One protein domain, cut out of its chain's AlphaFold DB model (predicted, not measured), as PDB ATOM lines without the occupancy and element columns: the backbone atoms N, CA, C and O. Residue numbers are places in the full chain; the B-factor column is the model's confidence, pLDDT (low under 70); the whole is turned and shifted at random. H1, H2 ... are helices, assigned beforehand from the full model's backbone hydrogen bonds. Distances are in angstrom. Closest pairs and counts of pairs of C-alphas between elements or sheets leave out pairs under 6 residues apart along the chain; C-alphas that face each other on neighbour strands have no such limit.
ATOM      1  N   HIS A  87      -9.402  92.467 -13.954       46.81
ATOM      2  CA  HIS A  87      -9.032  91.110 -14.370       46.81
ATOM      3  C   HIS A  87     -10.253  90.191 -14.140       46.81
ATOM      4  O   HIS A  87     -10.737  90.080 -13.019       46.81
ATOM      5  N   TYR A  88     -10.853  89.658 -15.210       56.16
ATOM      6  CA  TYR A  88     -12.323  89.716 -15.331       56.16
ATOM      7  C   TYR A  88     -13.128  88.416 -15.219       56.16
ATOM      8  O   TYR A  88     -14.321  88.502 -14.953       56.16
ATOM      9  N   LEU A  89     -12.548  87.225 -15.392       56.84
ATOM     10  CA  LEU A  89     -13.327  85.975 -15.285       56.84
ATOM     11  C   LEU A  89     -12.998  85.186 -14.025       56.84
ATOM     12  O   LEU A  89     -13.911  84.741 -13.339       56.84
ATOM     13  N   ALA A  90     -11.716  85.083 -13.677       57.59
ATOM     14  CA  ALA A  90     -11.296  84.350 -12.493       57.59
ATOM     15  C   ALA A  90     -11.752  85.028 -11.196       57.59
ATOM     16  O   ALA A  90     -12.486  84.429 -10.422       57.59
ATOM     17  N   GLN A  91     -11.466  86.323 -11.032       60.56
ATOM     18  CA  GLN A  91     -11.890  87.082  -9.847       60.56
ATOM     19  C   GLN A  91     -13.417  87.168  -9.713       60.56
ATOM     20  O   GLN A  91     -13.942  87.165  -8.603       60.56
ATOM     21  N   GLY A  92     -14.139  87.235 -10.837       67.94
ATOM     22  CA  GLY A  92     -15.602  87.208 -10.839       67.94
ATOM     23  C   GLY A  92     -16.148  85.856 -10.384       67.94
ATOM     24  O   GLY A  92     -17.062  85.801  -9.566       67.94
ATOM     25  N   LEU A  93     -15.559  84.764 -10.871       70.06
ATOM     26  CA  LEU A  93     -15.947  83.409 -10.497       70.06
ATOM     27  C   LEU A  93     -15.599  83.097  -9.037       70.06
ATOM     28  O   LEU A  93     -16.429  82.542  -8.323       70.06
ATOM     29  N   ASP A  94     -14.433  83.541  -8.575       71.94
ATOM     30  CA  ASP A  94     -13.995  83.445  -7.183       71.94
ATOM     31  C   ASP A  94     -14.913  84.227  -6.252       71.94
ATOM     32  O   ASP A  94     -15.312  83.728  -5.200       71.94
ATOM     33  N   PHE A  95     -15.294  85.442  -6.655       72.38
ATOM     34  CA  PHE A  95     -16.250  86.251  -5.916       72.38
ATOM     35  C   PHE A  95     -17.614  85.568  -5.841       72.38
ATOM     36  O   PHE A  95     -18.189  85.513  -4.761       72.38
ATOM     37  N   LEU A  96     -18.133  85.023  -6.947       74.81
ATOM     38  CA  LEU A  96     -19.411  84.306  -6.948       74.81
ATOM     39  C   LEU A  96     -19.349  83.039  -6.089       74.81
ATOM     40  O   LEU A  96     -20.271  82.773  -5.322       74.81
ATOM     41  N   HIS A  97     -18.258  82.282  -6.168       75.69
ATOM     42  CA  HIS A  97     -18.045  81.102  -5.337       75.69
ATOM     43  C   HIS A  97     -17.998  81.472  -3.843       75.69
ATOM     44  O   HIS A  97     -18.711  80.879  -3.030       75.69
ATOM     45  N   LEU A  98     -17.235  82.507  -3.478       77.38
ATOM     46  CA  LEU A  98     -17.151  83.008  -2.107       77.38
ATOM     47  C   LEU A  98     -18.492  83.574  -1.620       77.38
ATOM     48  O   LEU A  98     -18.948  83.232  -0.533       77.38
ATOM     49  N   ALA A  99     -19.163  84.383  -2.438       78.12
ATOM     50  CA  ALA A  99     -20.463  84.962  -2.120       78.12
ATOM     51  C   ALA A  99     -21.543  83.888  -1.937       78.12
ATOM     52  O   ALA A  99     -22.419  84.057  -1.091       78.12
ATOM     53  N   SER A 100     -21.475  82.784  -2.687       79.56
ATOM     54  CA  SER A 100     -22.370  81.634  -2.518       79.56
ATOM     55  C   SER A 100     -22.113  80.931  -1.191       79.56
ATOM     56  O   SER A 100     -23.060  80.618  -0.476       79.56
ATOM     57  N   ARG A 101     -20.845  80.772  -0.796       77.25
ATOM     58  CA  ARG A 101     -20.486  80.202   0.508       77.25
ATOM     59  C   ARG A 101     -20.930  81.082   1.678       77.25
ATOM     60  O   ARG A 101     -21.417  80.564   2.678       77.25
ATOM     61  N   ASP A 102     -20.770  82.395   1.547       81.81
ATOM     62  CA  ASP A 102     -21.085  83.351   2.611       81.81
ATOM     63  C   ASP A 102     -22.594  83.671   2.671       81.81
ATOM     64  O   ASP A 102     -23.107  84.053   3.722       81.81
ATOM     65  N   ASN A 103     -23.328  83.497   1.562       79.44
ATOM     66  CA  ASN A 103     -24.779  83.696   1.468       79.44
ATOM     67  C   ASN A 103     -25.471  82.566   0.674       79.44
ATOM     68  O   ASN A 103     -26.062  82.826  -0.384       79.44
ATOM     69  N   PRO A 104     -25.498  81.328   1.201       77.31
ATOM     70  CA  PRO A 104     -26.017  80.161   0.480       77.31
ATOM     71  C   PRO A 104     -27.522  80.236   0.198       77.31
ATOM     72  O   PRO A 104     -28.021  79.530  -0.665       77.31
ATOM     73  N   MET A 105     -28.244  81.125   0.887       75.81
ATOM     74  CA  MET A 105     -29.674  81.384   0.670       75.81
ATOM     75  C   MET A 105     -29.955  82.404  -0.444       75.81
ATOM     76  O   MET A 105     -31.106  82.608  -0.809       75.81
ATOM     77  N   ASP A 187     -14.582  67.286 -24.175       92.81
ATOM     78  CA  ASP A 187     -14.513  67.309 -25.646       92.81
ATOM     79  C   ASP A 187     -13.451  68.286 -26.194       92.81
ATOM     80  O   ASP A 187     -12.980  68.123 -27.314       92.81
ATOM     81  N   TRP A 188     -12.987  69.250 -25.386       90.31
ATOM     82  CA  TRP A 188     -11.863  70.138 -25.719       90.31
ATOM     83  C   TRP A 188     -10.577  69.383 -26.092       90.31
ATOM     84  O   TRP A 188      -9.798  69.876 -26.906       90.31
ATOM     85  N   ARG A 189     -10.370  68.166 -25.569       89.12
ATOM     86  CA  ARG A 189      -9.214  67.309 -25.897       89.12
ATOM     87  C   ARG A 189      -9.156  66.914 -27.371       89.12
ATOM     88  O   ARG A 189      -8.079  66.615 -27.871       89.12
ATOM     89  N   ASN A 190     -10.296  66.935 -28.061       92.31
ATOM     90  CA  ASN A 190     -10.384  66.616 -29.483       92.31
ATOM     91  C   ASN A 190      -9.969  67.790 -30.386       92.31
ATOM     92  O   ASN A 190      -9.807  67.598 -31.589       92.31
ATOM     93  N   TYR A 191      -9.809  68.996 -29.828       92.88
ATOM     94  CA  TYR A 191      -9.553  70.223 -30.592       92.88
ATOM     95  C   TYR A 191      -8.287  70.963 -30.148       92.88
ATOM     96  O   TYR A 191      -7.656  71.635 -30.962       92.88
ATOM     97  N   LEU A 192      -7.905  70.866 -28.871       92.69
ATOM     98  CA  LEU A 192      -6.764  71.592 -28.314       92.69
ATOM     99  C   LEU A 192      -5.499  70.734 -28.298       92.69
ATOM    100  O   LEU A 192      -5.517  69.567 -27.910       92.69
ATOM    101  N   THR A 193      -4.371  71.337 -28.676       93.56
ATOM    102  CA  THR A 193      -3.065  70.673 -28.596       93.56
ATOM    103  C   THR A 193      -2.575  70.605 -27.146       93.56
ATOM    104  O   THR A 193      -2.895  71.497 -26.355       93.56
ATOM    105  N   PRO A 194      -1.735  69.616 -26.781       91.81
ATOM    106  CA  PRO A 194      -1.170  69.516 -25.432       91.81
ATOM    107  C   PRO A 194      -0.486  70.801 -24.949       91.81
ATOM    108  O   PRO A 194      -0.582  71.146 -23.776       91.81
ATOM    109  N   THR A 195       0.153  71.547 -25.855       93.88
ATOM    110  CA  THR A 195       0.784  72.838 -25.548       93.88
ATOM    111  C   THR A 195      -0.235  73.892 -25.115       93.88
ATOM    112  O   THR A 195      -0.022  74.571 -24.114       93.88
ATOM    113  N   ILE A 196      -1.353  74.021 -25.841       92.50
ATOM    114  CA  ILE A 196      -2.428  74.962 -25.487       92.50
ATOM    115  C   ILE A 196      -3.068  74.544 -24.162       92.50
ATOM    116  O   ILE A 196      -3.329  75.390 -23.314       92.50
ATOM    117  N   ILE A 197      -3.270  73.242 -23.962       91.12
ATOM    118  CA  ILE A 197      -3.835  72.692 -22.729       91.12
ATOM    119  C   ILE A 197      -2.949  73.047 -21.534       91.12
ATOM    120  O   ILE A 197      -3.444  73.621 -20.573       91.12
ATOM    121  N   GLY A 198      -1.640  72.788 -21.611       90.62
ATOM    122  CA  GLY A 198      -0.708  73.124 -20.531       90.62
ATOM    123  C   GLY A 198      -0.631  74.629 -20.250       90.62
ATOM    124  O   GLY A 198      -0.506  75.041 -19.098       90.62
ATOM    125  N   TYR A 199      -0.758  75.466 -21.285       91.75
ATOM    126  CA  TYR A 199      -0.856  76.915 -21.113       91.75
ATOM    127  C   TYR A 199      -2.136  77.323 -20.368       91.75
ATOM    128  O   TYR A 199      -2.062  78.105 -19.421       91.75
ATOM    129  N   LEU A 200      -3.292  76.763 -20.739       88.81
ATOM    130  CA  LEU A 200      -4.562  77.015 -20.051       88.81
ATOM    131  C   LEU A 200      -4.540  76.510 -18.604       88.81
ATOM    132  O   LEU A 200      -4.980  77.233 -17.719       88.81
ATOM    133  N   GLU A 201      -3.985  75.324 -18.345       87.50
ATOM    134  CA  GLU A 201      -3.806  74.790 -16.987       87.50
ATOM    135  C   GLU A 201      -2.998  75.754 -16.116       87.50
ATOM    136  O   GLU A 201      -3.398  76.063 -14.994       87.50
ATOM    137  N   LYS A 202      -1.887  76.273 -16.651       88.56
ATOM    138  CA  LYS A 202      -1.051  77.246 -15.947       88.56
ATOM    139  C   LYS A 202      -1.813  78.540 -15.657       88.56
ATOM    140  O   LYS A 202      -1.810  78.977 -14.513       88.56
ATOM    141  N   LEU A 203      -2.488  79.111 -16.655       87.12
ATOM    142  CA  LEU A 203      -3.287  80.328 -16.473       87.12
ATOM    143  C   LEU A 203      -4.383  80.136 -15.422       87.12
ATOM    144  O   LEU A 203      -4.566  80.977 -14.550       87.12
ATOM    145  N   MET A 204      -5.101  79.014 -15.473       83.50
ATOM    146  CA  MET A 204      -6.141  78.711 -14.493       83.50
ATOM    147  C   MET A 204      -5.555  78.556 -13.092       83.50
ATOM    148  O   MET A 204      -6.147  79.046 -12.140       83.50
ATOM    149  N   GLN A 205      -4.390  77.923 -12.949       84.00
ATOM    150  CA  GLN A 205      -3.733  77.789 -11.651       84.00
ATOM    151  C   GLN A 205      -3.244  79.136 -11.101       84.00
ATOM    152  O   GLN A 205      -3.351  79.371  -9.900       84.00
ATOM    153  N   GLU A 206      -2.701  80.007 -11.952       85.62
ATOM    154  CA  GLU A 206      -2.244  81.345 -11.559       85.62
ATOM    155  C   GLU A 206      -3.411  82.226 -11.100       85.62
ATOM    156  O   GLU A 206      -3.295  82.919 -10.091       85.62
ATOM    157  N   GLU A 207      -4.542  82.153 -11.800       80.50
ATOM    158  CA  GLU A 207      -5.689  83.027 -11.557       80.50
ATOM    159  C   GLU A 207      -6.665  82.486 -10.497       80.50
ATOM    160  O   GLU A 207      -7.204  83.262  -9.718       80.50
ATOM    161  N   LEU A 208      -6.889  81.166 -10.444       78.62
ATOM    162  CA  LEU A 208      -7.900  80.518  -9.588       78.62
ATOM    163  C   LEU A 208      -7.296  79.633  -8.486       78.62
ATOM    164  O   LEU A 208      -8.003  79.175  -7.592       78.62
ATOM    165  N   GLY A 209      -5.989  79.363  -8.505       76.56
ATOM    166  CA  GLY A 209      -5.376  78.364  -7.620       76.56
ATOM    167  C   GLY A 209      -5.548  78.635  -6.120       76.56
ATOM    168  O   GLY A 209      -5.516  77.700  -5.321       76.56
ATOM    169  N   ASN A 210      -5.764  79.897  -5.736       75.94
ATOM    170  CA  ASN A 210      -5.929  80.318  -4.342       75.94
ATOM    171  C   ASN A 210      -7.392  80.523  -3.920       75.94
ATOM    172  O   ASN A 210      -7.646  80.824  -2.754       75.94
ATOM    173  N   SER A 211      -8.361  80.376  -4.824       73.00
ATOM    174  CA  SER A 211      -9.761  80.683  -4.522       73.00
ATOM    175  C   SER A 211     -10.550  79.521  -3.923       73.00
ATOM    176  O   SER A 211     -11.736  79.648  -3.609       73.00
ATOM    177  N   GLY A 212      -9.894  78.368  -3.757       70.88
ATOM    178  CA  GLY A 212     -10.549  77.116  -3.383       70.88
ATOM    179  C   GLY A 212     -11.409  76.533  -4.506       70.88
ATOM    180  O   GLY A 212     -12.075  75.523  -4.293       70.88
ATOM    181  N   PHE A 213     -11.385  77.146  -5.695       71.81
ATOM    182  CA  PHE A 213     -12.106  76.695  -6.870       71.81
ATOM    183  C   PHE A 213     -11.152  75.985  -7.837       71.81
ATOM    184  O   PHE A 213     -10.275  76.592  -8.444       71.81
ATOM    185  N   ALA A 214     -11.318  74.667  -7.970       70.69
ATOM    186  CA  ALA A 214     -10.476  73.835  -8.823       70.69
ATOM    187  C   ALA A 214     -11.290  73.203  -9.957       70.69
ATOM    188  O   ALA A 214     -12.312  72.547  -9.724       70.69
ATOM    189  N   PHE A 215     -10.798  73.349 -11.186       73.12
ATOM    190  CA  PHE A 215     -11.309  72.619 -12.341       73.12
ATOM    191  C   PHE A 215     -10.570  71.294 -12.520       73.12
ATOM    192  O   PHE A 215      -9.351  71.217 -12.366       73.12
TER     193      PHE A 215
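This is residues 87 to 105 and 187 to 215 of the 224 residues of the protein "Sulfotransferase" of Hibiscus syriacus (UniProt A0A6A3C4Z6). Two longer helices, H1 and H3, meet near their ends in a wide, open corner, the first part of H1 at the last part of H3, and from there their other ends point away from each other. The small helix H2 hangs off the far end of H3 by a tight link, and the tail after H3, residues 209 to 215, folds back by the corner. The printed part has 48 residues with three named helices, H1, H2 and H3 in chain order, and no named strand; its class is all helix. It is loose, with a radius of gyration of the C-alphas of 13.4 A, and elongated, spanning 40 by 21 by 17 A.

Find C-alpha 90 at (-11.296, 84.350, -12.493); from there H1 runs 18.0 A through residues 90 to 102. Across the cut, H2 holds residues 187 to 190. Then look for C-alpha 194 at (-1.170, 69.516, -25.432), where H3, residues 194 to 208, begins; it runs 20.4 A to C-alpha 208 at (-7.900, 80.518, -9.588).

H1 touches H3 with residues 90 to 94 alone, meeting residues 204 to 208 of H3; the closest C-alphas, of Ala 90 and Glu 207, are 5.8 A apart. They run the same way at a steep tilt of 48 degrees. H2 is apart from H1, and only just apart from H3, at 8.2 A. In H1 and H3 every O i to N i+4 pair is within hydrogen-bond range; H2 is too short for such a pair.

The C-alphas farthest apart, of Met 105 and Thr 195, are 41.1 A apart. Residues 106 to 186 are not printed, and C-alphas 105 and 187 are 33.5 A apart across the cut. Residues 99 to 105 and 190 to 196 stand free. Residues 87 to 92 have pLDDT under 70.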